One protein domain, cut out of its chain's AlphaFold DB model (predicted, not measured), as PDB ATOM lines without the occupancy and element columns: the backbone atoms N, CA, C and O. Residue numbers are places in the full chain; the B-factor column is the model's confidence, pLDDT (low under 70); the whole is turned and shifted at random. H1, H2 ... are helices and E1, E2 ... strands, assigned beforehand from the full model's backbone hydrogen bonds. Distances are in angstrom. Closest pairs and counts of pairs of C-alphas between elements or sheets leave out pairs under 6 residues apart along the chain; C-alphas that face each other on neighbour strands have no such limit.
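AT A GLANCE: This is residues 487 to 553 of the 679 residues of an uncharacterized protein of Leptospira bourretii (UniProt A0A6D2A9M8). With little regular structure, this is a small antiparallel sheet, E1, E3, E2, between two big loops: residues 490 to 511, leading to the short helix H1, and residues 527 to 544. The 67 printed residues run E1, H1, E2, E3, mostly strand, with 20 residues in named elements. It is compact, radius of gyration of the C-alphas 10.9 A, spanning 28 by 28 by 17 A.

IN THESE COORDINATES: E3, residues 545 to 552, spans 20.6 A, ending at (105.317, 84.817, 109.171). E2 is residues 522 to 526, 13.3 A; E1, 487 to 489, begins at (108.205, 89.579, 107.730); H1 is 512 to 515.

HOW THE PARTS SIT: E3 is antiparallel to E1, N 549 and O 488 2.9 A apart, and to E2, its hairpin partner, N 548 and O 523 2.8 A apart. E1, H1 and E2 make a split strand-helix-strand unit, E3 between the strands, its crossover right-handed. H1, too short for O i to N i+4 pairs, only just grazes the sheet with residues 514 to 515.

THE WHOLE: The printed part has no cut. Links E1 to H1 and E2 to E3 are long. Residues 508, 510 and 512 have pLDDT under 70.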
ATOM      1  N   VAL A 487     106.825  89.065 107.858       95.12
ATOM      2  CA  VAL A 487     108.205  89.579 107.730       95.12
ATOM      3  C   VAL A 487     108.164  91.016 107.221       95.12
ATOM      4  O   VAL A 487     108.696  91.915 107.879       95.12
ATOM      5  N   GLY A 488     107.397  91.245 106.156       93.69
ATOM      6  CA  GLY A 488     107.018  92.573 105.707       93.69
ATOM      7  C   GLY A 488     107.857  93.090 104.545       93.69
ATOM      8  O   GLY A 488     108.397  92.322 103.753       93.69
ATOM      9  N   PHE A 489     107.955  94.415 104.441       93.44
ATOM     10  CA  PHE A 489     108.752  95.070 103.410       93.44
ATOM     11  C   PHE A 489     110.237  94.716 103.509       93.44
ATOM     12  O   PHE A 489     110.855  94.832 104.570       93.44
ATOM     13  N   ILE A 490     110.821  94.370 102.367       93.62
ATOM     14  CA  ILE A 490     112.243  94.087 102.220       93.62
ATOM     15  C   ILE A 490     112.982  95.382 101.855       93.62
ATOM     16  O   ILE A 490     112.580  96.123 100.955       93.62
ATOM     17  N   PHE A 491     114.056  95.671 102.595       93.62
ATOM     18  CA  PHE A 491     114.930  96.847 102.421       93.62
ATOM     19  C   PHE A 491     116.376  96.474 102.077       93.62
ATOM     20  O   PHE A 491     117.264  97.322 102.093       93.62
ATOM     21  N   GLN A 492     116.606  95.197 101.804       92.56
ATOM     22  CA  GLN A 492     117.880  94.628 101.387       92.56
ATOM     23  C   GLN A 492     117.701  93.976 100.020       92.56
ATOM     24  O   GLN A 492     116.575  93.772  99.580       92.56
ATOM     25  N   ASP A 493     118.805  93.678  99.353       87.88
ATOM     26  CA  ASP A 493     118.787  93.092  98.013       87.88
ATOM     27  C   ASP A 493     118.161  91.685  98.025       87.88
ATOM     28  O   ASP A 493     118.559  90.836  98.836       87.88
ATOM     29  N   ASP A 494     117.180  91.425  97.154       90.88
ATOM     30  CA  ASP A 494     116.711  90.065  96.881       90.88
ATOM     31  C   ASP A 494     117.627  89.447  95.825       90.88
ATOM     32  O   ASP A 494     117.443  89.617  94.631       90.88
ATOM     33  N   THR A 495     118.620  88.675  96.265       89.31
ATOM     34  CA  THR A 495     119.694  88.169  95.387       89.31
ATOM     35  C   THR A 495     119.232  87.279  94.222       89.31
ATOM     36  O   THR A 495     120.067  86.817  93.445       89.31
ATOM     37  N   VAL A 496     117.944  86.926  94.151       88.94
ATOM     38  CA  VAL A 496     117.351  86.134  93.064       88.94
ATOM     39  C   VAL A 496     116.575  87.017  92.089       88.94
ATOM     40  O   VAL A 496     116.503  86.673  90.905       88.94
ATOM     41  N   ASN A 497     116.004  88.132  92.545       88.56
ATOM     42  CA  ASN A 497     115.346  89.085  91.666       88.56
ATOM     43  C   ASN A 497     116.406  89.994  91.017       88.56
ATOM     44  O   ASN A 497     117.110  90.717  91.701       88.56
ATOM     45  N   PRO A 498     116.570  89.992  89.685       87.38
ATOM     46  CA  PRO A 498     117.590  90.825  89.047       87.38
ATOM     47  C   PRO A 498     117.142  92.282  88.853       87.38
ATOM     48  O   PRO A 498     117.895  93.076  88.291       87.38
ATOM     49  N   ASN A 499     115.896  92.613  89.203       86.69
ATOM     50  CA  ASN A 499     115.292  93.905  88.905       86.69
ATOM     51  C   ASN A 499     115.212  94.835  90.111       86.69
ATOM     52  O   ASN A 499     115.009  96.034  89.914       86.69
ATOM     53  N   ASP A 500     115.289  94.311  91.335       89.12
ATOM     54  CA  ASP A 500     115.211  95.149  92.518       89.12
ATOM     55  C   ASP A 500     116.537  95.859  92.798       89.12
ATOM     56  O   ASP A 500     117.614  95.478  92.351       89.12
ATOM     57  N   ASN A 501     116.431  96.956  93.534       90.19
ATOM     58  CA  ASN A 501     117.556  97.603  94.177       90.19
ATOM     59  C   ASN A 501     117.226  97.704  95.663       90.19
ATOM     60  O   ASN A 501     116.502  98.609  96.086       90.19
ATOM     61  N   SER A 502     117.723  96.752  96.455       90.88
ATOM     62  CA  SER A 502     117.405  96.658  97.886       90.88
ATOM     63  C   SER A 502     115.899  96.529  98.173       90.88
ATOM     64  O   SER A 502     115.317  97.270  98.979       90.88
ATOM     65  N   GLY A 503     115.257  95.610  97.454       89.56
ATOM     66  CA  GLY A 503     113.837  95.305  97.538       89.56
ATOM     67  C   GLY A 503     112.937  96.341  96.876       89.56
ATOM     68  O   GLY A 503     111.726  96.252  97.026       89.56
ATOM     69  N   PHE A 504     113.482  97.344  96.184       91.56
ATOM     70  CA  PHE A 504     112.722  98.473  95.652       91.56
ATOM     71  C   PHE A 504     112.895  98.646  94.146       91.56
ATOM     72  O   PHE A 504     114.005  98.535  93.631       91.56
ATOM     73  N   ILE A 505     111.813  99.022  93.463       89.62
ATOM     74  CA  ILE A 505     111.835  99.472  92.069       89.62
ATOM     75  C   ILE A 505     110.983 100.735  91.897       89.62
ATOM     76  O   ILE A 505     109.886 100.863  92.441       89.62
ATOM     77  N   SER A 506     111.477 101.692  91.112       82.81
ATOM     78  CA  SER A 506     110.802 102.976  90.863       82.81
ATOM     79  C   SER A 506     109.951 102.990  89.589       82.81
ATOM     80  O   SER A 506     109.463 104.044  89.188       82.81
ATOM     81  N   ALA A 507     109.803 101.845  88.924       76.00
ATOM     82  CA  ALA A 507     109.050 101.704  87.686       76.00
ATOM     83  C   ALA A 507     108.247 100.405  87.704       76.00
ATOM     84  O   ALA A 507     108.677  99.417  88.295       76.00
ATOM     85  N   ASN A 508     107.109 100.405  87.014       68.94
ATOM     86  CA  ASN A 508     106.379  99.180  86.731       68.94
ATOM     87  C   ASN A 508     107.213  98.307  85.783       68.94
ATOM     88  O   ASN A 508     107.447  98.689  84.633       68.94
ATOM     89  N   LEU A 509     107.679  97.158  86.267       70.06
ATOM     90  CA  LEU A 509     108.430  96.194  85.475       70.06
ATOM     91  C   LEU A 509     107.529  94.998  85.192       70.06
ATOM     92  O   LEU A 509     107.122  94.288  86.098       70.06
ATOM     93  N   ARG A 510     107.218  94.764  83.918       68.25
ATOM     94  CA  ARG A 510     106.366  93.648  83.491       68.25
ATOM     95  C   ARG A 510     107.186  92.712  82.626       68.25
ATOM     96  O   ARG A 510     107.171  92.804  81.407       68.25
ATOM     97  N   SER A 511     107.987  91.872  83.267       71.56
ATOM     98  CA  SER A 511     108.820  90.852  82.621       71.56
ATOM     99  C   SER A 511     108.813  89.581  83.464       71.56
ATOM    100  O   SER A 511     108.452  89.623  84.631       71.56
ATOM    101  N   SER A 512     109.197  88.434  82.917       68.56
ATOM    102  CA  SER A 512     109.225  87.183  83.690       68.56
ATOM    103  C   SER A 512     110.187  87.224  84.880       68.56
ATOM    104  O   SER A 512     109.927  86.618  85.915       68.56
ATOM    105  N   SER A 513     111.280  87.984  84.772       77.44
ATOM    106  CA  SER A 513     112.231  88.168  85.867       77.44
ATOM    107  C   SER A 513     111.657  88.987  87.027       77.44
ATOM    108  O   SER A 513     112.184  88.913  88.133       77.44
ATOM    109  N   TYR A 514     110.569  89.730  86.802       77.12
ATOM    110  CA  TYR A 514     109.871  90.518  87.820       77.12
ATOM    111  C   TYR A 514     109.304  89.655  88.949       77.12
ATOM    112  O   TYR A 514     109.352  90.041  90.110       77.12
ATOM    113  N   VAL A 515     108.809  88.463  88.612       84.38
ATOM    114  CA  VAL A 515     108.145  87.547  89.552       84.38
ATOM    115  C   VAL A 515     109.099  86.480  90.116       84.38
ATOM    116  O   VAL A 515     108.666  85.463  90.667       84.38
ATOM    117  N   LYS A 516     110.415  86.680  89.967       87.62
ATOM    118  CA  LYS A 516     111.448  85.818  90.554       87.62
ATOM    119  C   LYS A 516     111.849  86.344  91.921       87.62
ATOM    120  O   LYS A 516     112.222  87.498  92.048       87.62
ATOM    121  N   PHE A 517     111.823  85.485  92.931       88.75
ATOM    122  CA  PHE A 517     112.164  85.860  94.300       88.75
ATOM    123  C   PHE A 517     112.912  84.729  95.000       88.75
ATOM    124  O   PHE A 517     112.790  83.560  94.604       88.75
ATOM    125  N   GLN A 518     113.635  85.073  96.070       86.69
ATOM    126  CA  GLN A 518     114.337  84.116  96.934       86.69
ATOM    127  C   GLN A 518     113.426  83.021  97.511       86.69
ATOM    128  O   GLN A 518     113.880  81.899  97.725       86.69
ATOM    129  N   ASN A 519     112.149  83.319  97.760       85.69
ATOM    130  CA  ASN A 519     111.159  82.346  98.215       85.69
ATOM    131  C   ASN A 519     109.793  82.592  97.545       85.69
ATOM    132  O   ASN A 519     109.557  83.649  96.964       85.69
ATOM    133  N   ILE A 520     108.896  81.603  97.604       85.62
ATOM    134  CA  ILE A 520     107.569  81.678  96.963       85.62
ATOM    135  C   ILE A 520     106.604  82.640  97.668       85.62
ATOM    136  O   ILE A 520     105.617  83.064  97.080       85.62
ATOM    137  N   TYR A 521     106.895  83.022  98.908       90.75
ATOM    138  CA  TYR A 521     106.067  83.923  99.702       90.75
ATOM    139  C   TYR A 521     106.454  85.394  99.497       90.75
ATOM    140  O   TYR A 521     106.002  86.253 100.247       90.75
ATOM    141  N   ARG A 522     107.279  85.707  98.490       90.88
ATOM    142  CA  ARG A 522     107.662  87.074  98.118       90.88
ATOM    143  C   ARG A 522     106.990  87.551  96.845       90.88
ATOM    144  O   ARG A 522     106.528  86.774  96.013       90.88
ATOM    145  N   SER A 523     106.883  88.868  96.767       88.44
ATOM    146  CA  SER A 523     105.864  89.539  95.980       88.44
ATOM    147  C   SER A 523     106.193  91.024  95.894       88.44
ATOM    148  O   SER A 523     106.665  91.583  96.880       88.44
ATOM    149  N   PHE A 524     105.945  91.684  94.764       88.38
ATOM    150  CA  PHE A 524     105.994  93.147  94.716       88.38
ATOM    151  C   PHE A 524     104.646  93.746  95.123       88.38
ATOM    152  O   PHE A 524     103.589  93.316  94.679       88.38
ATOM    153  N   THR A 525     104.666  94.787  95.943       88.44
ATOM    154  CA  THR A 525     103.463  95.557  96.276       88.44
ATOM    155  C   THR A 525     103.728  97.039  96.072       88.44
ATOM    156  O   THR A 525     104.883  97.475  96.084       88.44
ATOM    157  N   ASN A 526     102.669  97.840  95.941       88.50
ATOM    158  CA  ASN A 526     102.797  99.287  96.105       88.50
ATOM    159  C   ASN A 526     103.440  99.585  97.475       88.50
ATOM    160  O   ASN A 526     103.137  98.925  98.475       88.50
ATOM    161  N   TYR A 527     104.360 100.546  97.510       90.06
ATOM    162  CA  TYR A 527     105.053 100.955  98.727       90.06
ATOM    163  C   TYR A 527     104.458 102.243  99.292       90.06
ATOM    164  O   TYR A 527     104.383 103.257  98.600       90.06
ATOM    165  N   ASP A 528     104.122 102.219 100.580       88.75
ATOM    166  CA  ASP A 528     103.705 103.395 101.335       88.75
ATOM    167  C   ASP A 528     104.585 103.546 102.582       88.75
ATOM    168  O   ASP A 528     104.675 102.654 103.427       88.75
ATOM    169  N   ALA A 529     105.253 104.693 102.701       85.25
ATOM    170  CA  ALA A 529     106.113 104.992 103.841       85.25
ATOM    171  C   ALA A 529     105.326 105.202 105.148       85.25
ATOM    172  O   ALA A 529     105.913 105.133 106.227       85.25
ATOM    173  N   SER A 530     104.017 105.465 105.069       84.19
ATOM    174  CA  SER A 530     103.163 105.692 106.237       84.19
ATOM    175  C   SER A 530     102.753 104.405 106.962       84.19
ATOM    176  O   SER A 530     102.384 104.469 108.135       84.19
ATOM    177  N   GLY A 531     102.858 103.234 106.320       80.75
ATOM    178  CA  GLY A 531     102.539 101.965 106.968       80.75
ATOM    179  C   GLY A 531     102.518 100.749 106.044       80.75
ATOM    180  O   GLY A 531     102.483 100.854 104.824       80.75
ATOM    181  N   VAL A 532     102.513  99.568 106.668       81.06
ATOM    182  CA  VAL A 532     102.565  98.262 105.988       81.06
ATOM    183  C   VAL A 532     101.225  97.829 105.398       81.06
ATOM    184  O   VAL A 532     101.205  97.031 104.474       81.06
ATOM    185  N   PHE A 533     100.111  98.348 105.908       87.06
ATOM    186  CA  PHE A 533      98.780  98.095 105.368       87.06
ATOM    187  C   PHE A 533      98.014  99.416 105.327       87.06
ATOM    188  O   PHE A 533      97.344  99.779 106.292       87.06
ATOM    189  N   THR A 534      98.149 100.152 104.220       87.94
ATOM    190  CA  THR A 534      97.428 101.408 103.932       87.94
ATOM    191  C   THR A 534      96.601 101.280 102.650       87.94
ATOM    192  O   THR A 534      96.688 100.283 101.931       87.94
ATOM    193  N   ASP A 535      95.684 102.206 102.374       87.31
ATOM    194  CA  ASP A 535      94.901 102.122 101.127       87.31
ATOM    195  C   ASP A 535      95.797 102.367  99.907       87.31
ATOM    196  O   ASP A 535      95.547 101.811  98.842       87.31
ATOM    197  N   GLY A 536      96.892 103.115 100.094       86.38
ATOM    198  CA  GLY A 536      97.888 103.399  99.066       86.38
ATOM    199  C   GLY A 536      98.691 102.184  98.604       86.38
ATOM    200  O   GLY A 536      99.286 102.251  97.532       86.38
ATOM    201  N   ILE A 537      98.692 101.072  99.352       87.38
ATOM    202  CA  ILE A 537      99.382  99.849  98.913       87.38
ATOM    203  C   ILE A 537      98.493  98.870  98.126       87.38
ATOM    204  O   ILE A 537      98.981  97.827  97.692       87.38
ATOM    205  N   ARG A 538      97.190  99.154  97.985       87.12
ATOM    206  CA  ARG A 538      96.246  98.283  97.263       87.12
ATOM    207  C   ARG A 538      96.428  98.382  95.749       87.12
ATOM    208  O   ARG A 538      96.924  99.385  95.237       87.12
ATOM    209  N   GLY A 539      95.944  97.364  95.045       83.25
ATOM    210  CA  GLY A 539      95.941  97.290  93.588       83.25
ATOM    211  C   GLY A 539      97.329  97.059  92.996       83.25
ATOM    212  O   GLY A 539      98.318  96.900  93.712       83.25
ATOM    213  N   ILE A 540      97.385  97.048  91.665       83.88
ATOM    214  CA  ILE A 540      98.615  96.813  90.901       83.88
ATOM    215  C   ILE A 540      99.668  97.859  91.242       83.88
ATOM    216  O   ILE A 540      99.383  99.063  91.306       83.88
ATOM    217  N   CYS A 541     100.910  97.411  91.378       82.94
ATOM    218  CA  CYS A 541     102.016  98.316  91.535       82.94
ATOM    219  C   CYS A 541     102.232  99.182  90.290       82.94
ATOM    220  O   CYS A 541     102.396  98.685  89.173       82.94
ATOM    221  N   SER A 542     102.243 100.503  90.482       79.06
ATOM    222  CA  SER A 542     102.388 101.477  89.394       79.06
ATOM    223  C   SER A 542     103.723 102.221  89.441       79.06
ATOM    224  O   SER A 542     104.484 102.182  88.473       79.06
ATOM    225  N   ILE A 543     104.021 102.889  90.555       78.44
ATOM    226  CA  ILE A 543     105.236 103.678  90.772       78.44
ATOM    227  C   ILE A 543     105.637 103.467  92.234       78.44
ATOM    228  O   ILE A 543     104.812 103.679  93.116       78.44
ATOM    229  N   ASN A 544     106.893 103.079  92.485       87.62
ATOM    230  CA  ASN A 544     107.428 102.694  93.802       87.62
ATOM    231  C   ASN A 544     106.898 101.340  94.300       87.62
ATOM    232  O   ASN A 544     106.112 101.274  95.246       87.62
ATOM    233  N   CYS A 545     107.365 100.252  93.689       89.38
ATOM    234  CA  CYS A 545     107.088  98.909  94.187       89.38
ATOM    235  C   CYS A 545     108.154  98.495  95.186       89.38
ATOM    236  O   CYS A 545     109.345  98.759  94.989       89.38
ATOM    237  N   ARG A 546     107.735  97.807  96.243       91.56
ATOM    238  CA  ARG A 546     108.645  97.185  97.195       91.56
ATOM    239  C   ARG A 546     108.304  95.715  97.354       91.56
ATOM    240  O   ARG A 546     107.133  95.350  97.377       91.56
ATOM    241  N   ILE A 547     109.333  94.885  97.457       92.62
ATOM    242  CA  ILE A 547     109.174  93.474  97.771       92.62
ATOM    243  C   ILE A 547     108.593  93.366  99.181       92.62
ATOM    244  O   ILE A 547     109.105  93.964 100.134       92.62
ATOM    245  N   PHE A 548     107.531  92.589  99.304       92.44
ATOM    246  CA  PHE A 548     106.902  92.194 100.545       92.44
ATOM    247  C   PHE A 548     107.065  90.686 100.732       92.44
ATOM    248  O   PHE A 548     106.826  89.911  99.805       92.44
ATOM    249  N   ASP A 549     107.477  90.270 101.925       94.00
ATOM    250  CA  ASP A 549     107.577  88.863 102.301       94.00
ATOM    251  C   ASP A 549     106.393  88.479 103.200       94.00
ATOM    252  O   ASP A 549     106.268  88.934 104.344       94.00
ATOM    253  N   TRP A 550     105.514  87.651 102.631       93.81
ATOM    254  CA  TRP A 550     104.288  87.113 103.225       93.81
ATOM    255  C   TRP A 550     104.542  85.926 104.158       93.81
ATOM    256  O   TRP A 550     103.597  85.344 104.693       93.81
ATOM    257  N   SER A 551     105.801  85.557 104.387       95.19
ATOM    258  CA  SER A 551     106.135  84.608 105.441       95.19
ATOM    259  C   SER A 551     105.853  85.214 106.818       95.19
ATOM    260  O   SER A 551     105.903  86.433 107.017       95.19
ATOM    261  N   LEU A 552     105.575  84.362 107.804       96.12
ATOM    262  CA  LEU A 552     105.317  84.817 109.171       96.12
ATOM    263  C   LEU A 552     106.621  85.097 109.924       96.12
ATOM    264  O   LEU A 552     107.602  84.361 109.787       96.12
ATOM    265  N   LYS A 553     106.616  86.131 110.772       95.69
ATOM    266  CA  LYS A 553     107.732  86.432 111.681       95.69
ATOM    267  C   LYS A 553     107.861  85.381 112.771       95.69
ATOM    268  O   LYS A 553     106.873  84.916 113.342       95.69
TER     269      LYS A 553